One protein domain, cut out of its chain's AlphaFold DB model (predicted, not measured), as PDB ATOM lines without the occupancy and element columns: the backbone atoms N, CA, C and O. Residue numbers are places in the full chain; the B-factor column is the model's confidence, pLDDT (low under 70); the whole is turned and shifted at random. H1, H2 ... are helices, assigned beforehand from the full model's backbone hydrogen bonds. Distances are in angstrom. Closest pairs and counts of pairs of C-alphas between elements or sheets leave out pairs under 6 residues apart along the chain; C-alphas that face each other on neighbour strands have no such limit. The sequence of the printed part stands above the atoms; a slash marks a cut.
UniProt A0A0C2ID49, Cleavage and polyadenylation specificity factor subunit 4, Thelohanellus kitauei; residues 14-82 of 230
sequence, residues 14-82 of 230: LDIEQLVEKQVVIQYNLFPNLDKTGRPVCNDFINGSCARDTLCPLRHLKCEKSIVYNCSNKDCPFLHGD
ATOM      1  N   LEU A  14      52.149  91.312  11.255       86.94
ATOM      2  CA  LEU A  14      52.950  91.455  10.047       86.94
ATOM      3  C   LEU A  14      52.785  92.861   9.462       86.94
ATOM      4  O   LEU A  14      51.702  93.451   9.506       86.94
ATOM      5  N   ASP A  15      53.841  93.382   8.834       85.06
ATOM      6  CA  ASP A  15      53.787  94.682   8.155       85.06
ATOM      7  C   ASP A  15      52.651  94.722   7.126       85.06
ATOM      8  O   ASP A  15      51.935  95.715   7.018       85.06
ATOM      9  N   ILE A  16      52.418  93.612   6.418       83.56
ATOM     10  CA  ILE A  16      51.339  93.504   5.433       83.56
ATOM     11  C   ILE A  16      49.947  93.657   6.060       83.56
ATOM     12  O   ILE A  16      49.094  94.333   5.489       83.56
ATOM     13  N   GLU A  17      49.726  93.103   7.252       84.81
ATOM     14  CA  GLU A  17      48.454  93.219   7.971       84.81
ATOM     15  C   GLU A  17      48.225  94.666   8.400       84.81
ATOM     16  O   GLU A  17      47.158  95.234   8.166       84.81
ATOM     17  N   GLN A  18      49.268  95.313   8.927       84.19
ATOM     18  CA  GLN A  18      49.215  96.721   9.297       84.19
ATOM     19  C   GLN A  18      48.929  97.631   8.089       84.19
ATOM     20  O   GLN A  18      48.179  98.603   8.221       84.19
ATOM     21  N   LEU A  19      49.515  97.345   6.921       82.69
ATOM     22  CA  LEU A  19      49.279  98.113   5.695       82.69
ATOM     23  C   LEU A  19      47.839  97.936   5.179       82.69
ATOM     24  O   LEU A  19      47.214  98.922   4.780       82.69
ATOM     25  N   VAL A  20      47.295  96.713   5.232       83.81
ATOM     26  CA  VAL A  20      45.913  96.402   4.818       83.81
ATOM     27  C   VAL A  20      44.888  97.055   5.748       83.81
ATOM     28  O   VAL A  20      43.947  97.688   5.266       83.81
ATOM     29  N   GLU A  21      45.080  96.967   7.066       81.75
ATOM     30  CA  GLU A  21      44.179  97.564   8.061       81.75
ATOM     31  C   GLU A  21      44.153  99.091   7.982       81.75
ATOM     32  O   GLU A  21      43.084  99.711   8.004       81.75
ATOM     33  N   LYS A  22      45.336  99.709   7.874       82.38
ATOM     34  CA  LYS A  22      45.472 101.168   7.817       82.38
ATOM     35  C   LYS A  22      45.181 101.743   6.432       82.38
ATOM     36  O   LYS A  22      45.111 102.960   6.308       82.38
ATOM     37  N   GLN A  23      45.021 100.899   5.408       81.50
ATOM     38  CA  GLN A  23      44.734 101.316   4.031       81.50
ATOM     39  C   GLN A  23      45.715 102.387   3.518       81.50
ATOM     40  O   GLN A  23      45.342 103.331   2.819       81.50
ATOM     41  N   VAL A  24      46.988 102.244   3.894       77.06
ATOM     42  CA  VAL A  24      48.064 103.181   3.545       77.06
ATOM     43  C   VAL A  24      48.660 102.844   2.178       77.06
ATOM     44  O   VAL A  24      48.575 101.714   1.711       77.06
ATOM     45  N   VAL A  25      49.274 103.834   1.519       76.44
ATOM     46  CA  VAL A  25      49.909 103.685   0.187       76.44
ATOM     47  C   VAL A  25      48.911 103.368  -0.947       76.44
ATOM     48  O   VAL A  25      49.279 102.942  -2.039       76.44
ATOM     49  N   ILE A  26      47.620 103.629  -0.734       80.00
ATOM     50  CA  ILE A  26      46.595 103.464  -1.767       80.00
ATOM     51  C   ILE A  26      46.602 104.685  -2.692       80.00
ATOM     52  O   ILE A  26      46.171 105.776  -2.311       80.00
ATOM     53  N   GLN A  27      47.094 104.497  -3.915       79.31
ATOM     54  CA  GLN A  27      47.123 105.541  -4.943       79.31
ATOM     55  C   GLN A  27      45.744 105.773  -5.559       79.31
ATOM     56  O   GLN A  27      44.909 104.884  -5.566       79.31
ATOM     57  N   TYR A  28      45.487 106.960  -6.101       85.69
ATOM     58  CA  TYR A  28      44.244 107.241  -6.822       85.69
ATOM     59  C   TYR A  28      44.120 106.335  -8.055       85.69
ATOM     60  O   TYR A  28      45.107 106.075  -8.744       85.69
ATOM     61  N   ASN A  29      42.906 105.874  -8.366       84.31
ATOM     62  CA  ASN A  29      42.651 105.283  -9.677       84.31
ATOM     63  C   ASN A  29      42.875 106.348 -10.762       84.31
ATOM     64  O   ASN A  29      42.539 107.516 -10.574       84.31
ATOM     65  N   LEU A  30      43.373 105.919 -11.922       83.88
ATOM     66  CA  LEU A  30      43.610 106.799 -13.071       83.88
ATOM     67  C   LEU A  30      42.315 107.338 -13.694       83.88
ATOM     68  O   LEU A  30      42.323 108.408 -14.294       83.88
ATOM     69  N   PHE A  31      41.205 106.611 -13.536       83.38
ATOM     70  CA  PHE A  31      39.898 107.010 -14.049       83.38
ATOM     71  C   PHE A  31      38.839 106.991 -12.932       83.38
ATOM     72  O   PHE A  31      38.941 106.208 -11.981       83.38
ATOM     73  N   PRO A  32      37.813 107.849 -13.017       85.00
ATOM     74  CA  PRO A  32      36.675 107.813 -12.106       85.00
ATOM     75  C   PRO A  32      35.743 106.629 -12.417       85.00
ATOM     76  O   PRO A  32      35.689 106.145 -13.544       85.00
ATOM     77  N   ASN A  33      34.972 106.187 -11.416       80.00
ATOM     78  CA  ASN A  33      33.880 105.206 -11.555       80.00
ATOM     79  C   ASN A  33      34.269 103.820 -12.110       80.00
ATOM     80  O   ASN A  33      33.433 103.147 -12.709       80.00
ATOM     81  N   LEU A  34      35.507 103.357 -11.884       82.31
ATOM     82  CA  LEU A  34      35.836 101.949 -12.135       82.31
ATOM     83  C   LEU A  34      34.977 101.026 -11.271       82.31
ATOM     84  O   LEU A  34      34.650 101.367 -10.130       82.31
ATOM     85  N   ASP A  35      34.710  99.828 -11.791       79.50
ATOM     86  CA  ASP A  35      34.179  98.740 -10.985       79.50
ATOM     87  C   ASP A  35      35.180  98.363  -9.877       79.50
ATOM     88  O   ASP A  35      36.387  98.219 -10.098       79.50
ATOM     89  N   LYS A  36      34.667  98.261  -8.652       82.69
ATOM     90  CA  LYS A  36      35.422  97.965  -7.427       82.69
ATOM     91  C   LYS A  36      34.945  96.654  -6.797       82.69
ATOM     92  O   LYS A  36      35.212  96.418  -5.617       82.69
ATOM     93  N   THR A  37      34.226  95.806  -7.538       81.06
ATOM     94  CA  THR A  37      33.867  94.449  -7.100       81.06
ATOM     95  C   THR A  37      35.118  93.664  -6.711       81.06
ATOM     96  O   THR A  37      36.121  93.691  -7.419       81.06
ATOM     97  N   GLY A  38      35.078  92.993  -5.558       79.31
ATOM     98  CA  GLY A  38      36.222  92.247  -5.021       79.31
ATOM     99  C   GLY A  38      37.290  93.099  -4.324       79.31
ATOM    100  O   GLY A  38      38.199  92.540  -3.719       79.31
ATOM    101  N   ARG A  39      37.182  94.436  -4.339       84.88
ATOM    102  CA  ARG A  39      38.085  95.316  -3.582       84.88
ATOM    103  C   ARG A  39      37.607  95.504  -2.133       84.88
ATOM    104  O   ARG A  39      36.392  95.501  -1.886       84.88
ATOM    105  N   PRO A  40      38.532  95.719  -1.177       85.69
ATOM    106  CA  PRO A  40      38.163  95.953   0.210       85.69
ATOM    107  C   PRO A  40      37.350  97.243   0.367       85.69
ATOM    108  O   PRO A  40      37.394  98.157  -0.466       85.69
ATOM    109  N   VAL A  41      36.565  97.296   1.439       87.12
ATOM    110  CA  VAL A  41      35.743  98.458   1.785       87.12
ATOM    111  C   VAL A  41      36.637  99.579   2.301       87.12
ATOM    112  O   VAL A  41      37.540  99.327   3.085       87.12
ATOM    113  N   CYS A  42      36.396 100.816   1.876       88.00
ATOM    114  CA  CYS A  42      37.167 101.963   2.347       88.00
ATOM    115  C   CYS A  42      36.773 102.360   3.775       88.00
ATOM    116  O   CYS A  42      35.649 102.810   4.005       88.00
ATOM    117  N   ASN A  43      37.724 102.268   4.703       86.19
ATOM    118  CA  ASN A  43      37.547 102.659   6.099       86.19
ATOM    119  C   ASN A  43      37.392 104.182   6.227       86.19
ATOM    120  O   ASN A  43      36.471 104.643   6.896       86.19
ATOM    121  N   ASP A  44      38.201 104.970   5.504       86.69
ATOM    122  CA  ASP A  44      38.077 106.439   5.468       86.69
ATOM    123  C   ASP A  44      36.688 106.886   4.990       86.69
ATOM    124  O   ASP A  44      36.156 107.898   5.437       86.69
ATOM    125  N   PHE A  45      36.067 106.136   4.074       86.12
ATOM    126  CA  PHE A  45      34.738 106.472   3.567       86.12
ATOM    127  C   PHE A  45      33.644 106.158   4.587       86.12
ATOM    128  O   PHE A  45      32.750 106.978   4.781       86.12
ATOM    129  N   ILE A  46      33.734 105.013   5.274       81.62
ATOM    130  CA  ILE A  46      32.835 104.681   6.392       81.62
ATOM    131  C   ILE A  46      32.933 105.748   7.492       81.62
ATOM    132  O   ILE A  46      31.914 106.163   8.039       81.62
ATOM    133  N   ASN A  47      34.147 106.236   7.759       82.50
ATOM    134  CA  ASN A  47      34.421 107.264   8.762       82.50
ATOM    135  C   ASN A  47      34.131 108.699   8.278       82.50
ATOM    136  O   ASN A  47      34.244 109.641   9.060       82.50
ATOM    137  N   GLY A  48      33.748 108.887   7.010       81.19
ATOM    138  CA  GLY A  48      33.405 110.194   6.439       81.19
ATOM    139  C   GLY A  48      34.594 111.115   6.131       81.19
ATOM    140  O   GLY A  48      34.387 112.304   5.911       81.19
ATOM    141  N   SER A  49      35.821 110.593   6.099       86.75
ATOM    142  CA  SER A  49      37.068 111.343   5.877       86.75
ATOM    143  C   SER A  49      37.735 111.076   4.519       86.75
ATOM    144  O   SER A  49      38.790 111.642   4.230       86.75
ATOM    145  N   CYS A  50      37.162 110.223   3.661       87.00
ATOM    146  CA  CYS A  50      37.772 109.880   2.372       87.00
ATOM    147  C   CYS A  50      37.763 111.059   1.382       87.00
ATOM    148  O   CYS A  50      36.738 111.367   0.777       87.00
ATOM    149  N   ALA A  51      38.936 111.643   1.127       87.06
ATOM    150  CA  ALA A  51      39.131 112.706   0.135       87.06
ATOM    151  C   ALA A  51      39.241 112.199  -1.322       87.06
ATOM    152  O   ALA A  51      39.329 112.999  -2.250       87.06
ATOM    153  N   ARG A  52      39.284 110.875  -1.539       85.25
ATOM    154  CA  ARG A  52      39.510 110.267  -2.867       85.25
ATOM    155  C   ARG A  52      38.232 110.077  -3.690       85.25
ATOM    156  O   ARG A  52      38.330 109.843  -4.890       85.25
ATOM    157  N   ASP A  53      37.064 110.138  -3.055       83.00
ATOM    158  CA  ASP A  53      35.736 110.023  -3.676       83.00
ATOM    159  C   ASP A  53      35.655 108.972  -4.817       83.00
ATOM    160  O   ASP A  53      35.973 107.794  -4.610       83.00
ATOM    161  N   THR A  54      35.281 109.368  -6.039       83.88
ATOM    162  CA  THR A  54      35.128 108.464  -7.193       83.88
ATOM    163  C   THR A  54      36.444 107.816  -7.634       83.88
ATOM    164  O   THR A  54      36.429 106.679  -8.121       83.88
ATOM    165  N   LEU A  55      37.576 108.478  -7.383       86.94
ATOM    166  CA  LEU A  55      38.932 108.013  -7.688       86.94
ATOM    167  C   LEU A  55      39.503 107.077  -6.614       86.94
ATOM    168  O   LEU A  55      40.584 106.520  -6.803       86.94
ATOM    169  N   CYS A  56      38.806 106.866  -5.494       87.75
ATOM    170  CA  CYS A  56      39.258 105.930  -4.470       87.75
ATOM    171  C   CYS A  56      39.331 104.508  -5.044       87.75
ATOM    172  O   CYS A  56      38.320 104.023  -5.557       87.75
ATOM    173  N   PRO A  57      40.456 103.783  -4.941       86.94
ATOM    174  CA  PRO A  57      40.506 102.398  -5.395       86.94
ATOM    175  C   PRO A  57      39.593 101.478  -4.609       86.94
ATOM    176  O   PRO A  57      39.177 100.461  -5.145       86.94
ATOM    177  N   LEU A  58      39.290 101.819  -3.362       89.25
ATOM    178  CA  LEU A  58      38.503 100.996  -2.462       89.25
ATOM    179  C   LEU A  58      37.003 101.200  -2.652       89.25
ATOM    180  O   LEU A  58      36.536 102.224  -3.160       89.25
ATOM    181  N   ARG A  59      36.228 100.209  -2.212       86.31
ATOM    182  CA  ARG A  59      34.777 100.225  -2.356       86.31
ATOM    183  C   ARG A  59      34.148 101.165  -1.328       86.31
ATOM    184  O   ARG A  59      34.307 100.986  -0.123       86.31
ATOM    185  N   HIS A  60      33.413 102.159  -1.813       85.81
ATOM    186  CA  HIS A  60      32.609 103.064  -0.995       85.81
ATOM    187  C   HIS A  60      31.215 102.458  -0.808       85.81
ATOM    188  O   HIS A  60      30.435 102.379  -1.754       85.81
ATOM    189  N   LEU A  61      30.910 101.982   0.400       75.75
ATOM    190  CA  LEU A  61      29.593 101.436   0.722       75.75
ATOM    191  C   LEU A  61      28.648 102.567   1.116       75.75
ATOM    192  O   LEU A  61      28.678 103.048   2.245       75.75
ATOM    193  N   LYS A  62      27.793 102.996   0.188       67.69
ATOM    194  CA  LYS A  62      26.716 103.942   0.482       67.69
ATOM    195  C   LYS A  62      25.438 103.151   0.762       67.69
ATOM    196  O   LYS A  62      24.806 102.658  -0.164       67.69
ATOM    197  N   CYS A  63      25.046 103.044   2.029       56.94
ATOM    198  CA  CYS A  63      23.652 102.764   2.358       56.94
ATOM    199  C   CYS A  63      22.969 104.121   2.484       56.94
ATOM    200  O   CYS A  63      23.226 104.867   3.431       56.94
ATOM    201  N   GLU A  64      22.162 104.508   1.500       56.12
ATOM    202  CA  GLU A  64      21.410 105.753   1.616       56.12
ATOM    203  C   GLU A  64      20.520 105.656   2.856       56.12
ATOM    204  O   GLU A  64      19.667 104.777   2.956       56.12
ATOM    205  N   LYS A  65      20.722 106.558   3.826       48.31
ATOM    206  CA  LYS A  65      19.911 106.658   5.057       48.31
ATOM    207  C   LYS A  65      18.401 106.747   4.771       48.31
ATOM    208  O   LYS A  65      17.598 106.506   5.666       48.31
ATOM    209  N   SER A  66      18.022 107.062   3.531       42.47
ATOM    210  CA  SER A  66      16.643 107.083   3.045       42.47
ATOM    211  C   SER A  66      16.093 105.715   2.608       42.47
ATOM    212  O   SER A  66      14.956 105.653   2.160       42.47
ATOM    213  N   ILE A  67      16.868 104.627   2.700       51.31
ATOM    214  CA  ILE A  67      16.457 103.264   2.306       51.31
ATOM    215  C   ILE A  67      16.800 102.247   3.412       51.31
ATOM    216  O   ILE A  67      16.892 101.045   3.186       51.31
ATOM    217  N   VAL A  68      16.923 102.702   4.663       50.59
ATOM    218  CA  VAL A  68      17.075 101.806   5.832       50.59
ATOM    219  C   VAL A  68      15.889 100.833   5.944       50.59
ATOM    220  O   VAL A  68      16.010  99.770   6.540       50.59
ATOM    221  N   TYR A  69      14.759 101.168   5.320       48.59
ATOM    222  CA  TYR A  69      13.544 100.360   5.290       48.59
ATOM    223  C   TYR A  69      13.402  99.422   4.080       48.59
ATOM    224  O   TYR A  69      12.454  98.647   4.054       48.59
ATOM    225  N   ASN A  70      14.303  99.466   3.088       50.78
ATOM    226  CA  ASN A  70      14.197  98.622   1.884       50.78
ATOM    227  C   ASN A  70      15.556  98.123   1.353       50.78
ATOM    228  O   ASN A  70      15.688  97.772   0.178       50.78
ATOM    229  N   CYS A  71      16.592  98.121   2.197       57.34
ATOM    230  CA  CYS A  71      17.901  97.605   1.823       57.34
ATOM    231  C   CYS A  71      17.818  96.082   1.640       57.34
ATOM    232  O   CYS A  71      17.639  95.335   2.597       57.34
ATOM    233  N   SER A  72      17.931  95.622   0.392       57.12
ATOM    234  CA  SER A  72      17.828  94.197   0.031       57.12
ATOM    235  C   SER A  72      19.098  93.393   0.338       57.12
ATOM    236  O   SER A  72      19.115  92.174   0.174       57.12
ATOM    237  N   ASN A  73      20.174  94.065   0.761       59.28
ATOM    238  CA  ASN A  73      21.441  93.417   1.063       59.28
ATOM    239  C   ASN A  73      21.450  92.908   2.511       59.28
ATOM    240  O   ASN A  73      21.425  93.703   3.453       59.28
ATOM    241  N   LYS A  74      21.504  91.580   2.670       55.31
ATOM    242  CA  LYS A  74      21.537  90.899   3.972       55.31
ATOM    243  C   LYS A  74      22.858  91.113   4.718       55.31
ATOM    244  O   LYS A  74      22.846  91.129   5.940       55.31
ATOM    245  N   ASP A  75      23.940  91.381   3.988       59.28
ATOM    246  CA  ASP A  75      25.281  91.642   4.533       59.28
ATOM    247  C   ASP A  75      25.621  93.141   4.510       59.28
ATOM    248  O   ASP A  75      26.772  93.545   4.325       59.28
ATOM    249  N   CYS A  76      24.610  94.007   4.631       67.88
ATOM    250  CA  CYS A  76      24.837  95.438   4.772       67.88
ATOM    251  C   CYS A  76      25.559  95.706   6.109       67.88
ATOM    252  O   CYS A  76      24.995  95.398   7.158       67.88
ATOM    253  N   PRO A  77      26.758  96.319   6.118       65.94
ATOM    254  CA  PRO A  77      27.480  96.586   7.365       65.94
ATOM    255  C   PRO A  77      26.830  97.671   8.244       65.94
ATOM    256  O   PRO A  77      27.328  97.965   9.328       65.94
ATOM    257  N   PHE A  78      25.736  98.291   7.787       63.81
ATOM    258  CA  PHE A  78      24.968  99.270   8.552       63.81
ATOM    259  C   PHE A  78      23.807  98.587   9.287       63.81
ATOM    260  O   PHE A  78      23.060  97.816   8.691       63.81
ATOM    261  N   LEU A  79      23.617  98.916  10.570       57.44
ATOM    262  CA  LEU A  79      22.524  98.384  11.390       57.44
ATOM    263  C   LEU A  79      21.159  98.823  10.830       57.44
ATOM    264  O   LEU A  79      20.744  99.973  10.998       57.44
ATOM    265  N   HIS A  80      20.433  97.905  10.195       59.72
ATOM    266  CA  HIS A  80      19.017  98.097   9.902       59.72
ATOM    267  C   HIS A  80      18.225  97.833  11.185       59.72
ATOM    268  O   HIS A  80      18.214  96.720  11.697       59.72
ATOM    269  N   GLY A  81      17.574  98.860  11.732       56.53
ATOM    270  CA  GLY A  81      16.543  98.622  12.739       56.53
ATOM    271  C   GLY A  81      15.326  98.006  12.054       56.53
ATOM    272  O   GLY A  81      14.894  98.541  11.033       56.53
ATOM    273  N   ASP A  82      14.781  96.923  12.609       55.81
ATOM    274  CA  ASP A  82      13.589  96.258  12.077       55.81
ATOM    275  C   ASP A  82      12.477  97.278  11.792       55.81
ATOM    276  O   ASP A  82      11.985  97.972  12.689       55.81
TER     277      ASP A  82
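What this domain is: This is residues 14 to 82 of the 230 residues of the protein "Cleavage and polyadenylation specificity factor subunit 4" of Thelohanellus kitauei (UniProt A0A0C2ID49). There is little regular structure here: a loose body made mostly of loops holds the short helix H2, with helix H1 at one end and a wide loop of residues 62 to 82 at the other. Residues 14 to 19, of which 15 to 19 belong to H1, stick out. The printed part has 69 residues with two named helices, H1 then H2, and no named strand; the class is all helix, though the named elements hold only 12 residues. The whole is loose, with a radius of gyration of the C-alphas of 13.8 A, and spans 40 by 31 by 22 A.

How they stand to each other: H1, residues 15 to 22, and H2, residues 43 to 46, are only just apart, their closest C-alphas being 8.2 A from each other. In H1 every O i to N i+4 pair is within hydrogen-bond range; H2 is too short for such a pair, and its one O i to N i+3 pair is within range.

Where its parts are: H1 is 10.6 A long from C-alpha 15 at (53.787, 94.682, 8.155) to C-alpha 22. H2 measures 5.1 A and ends with C-alpha 46 at (32.835, 104.681, 6.392).

The domain as a whole: The C-alphas farthest apart, of Asp 15 and Tyr 69, are 40.7 A apart. The printed part has no cut. The 20-residue link from H1 to H2 is long. Residues 62 to 82 have pLDDT under 70.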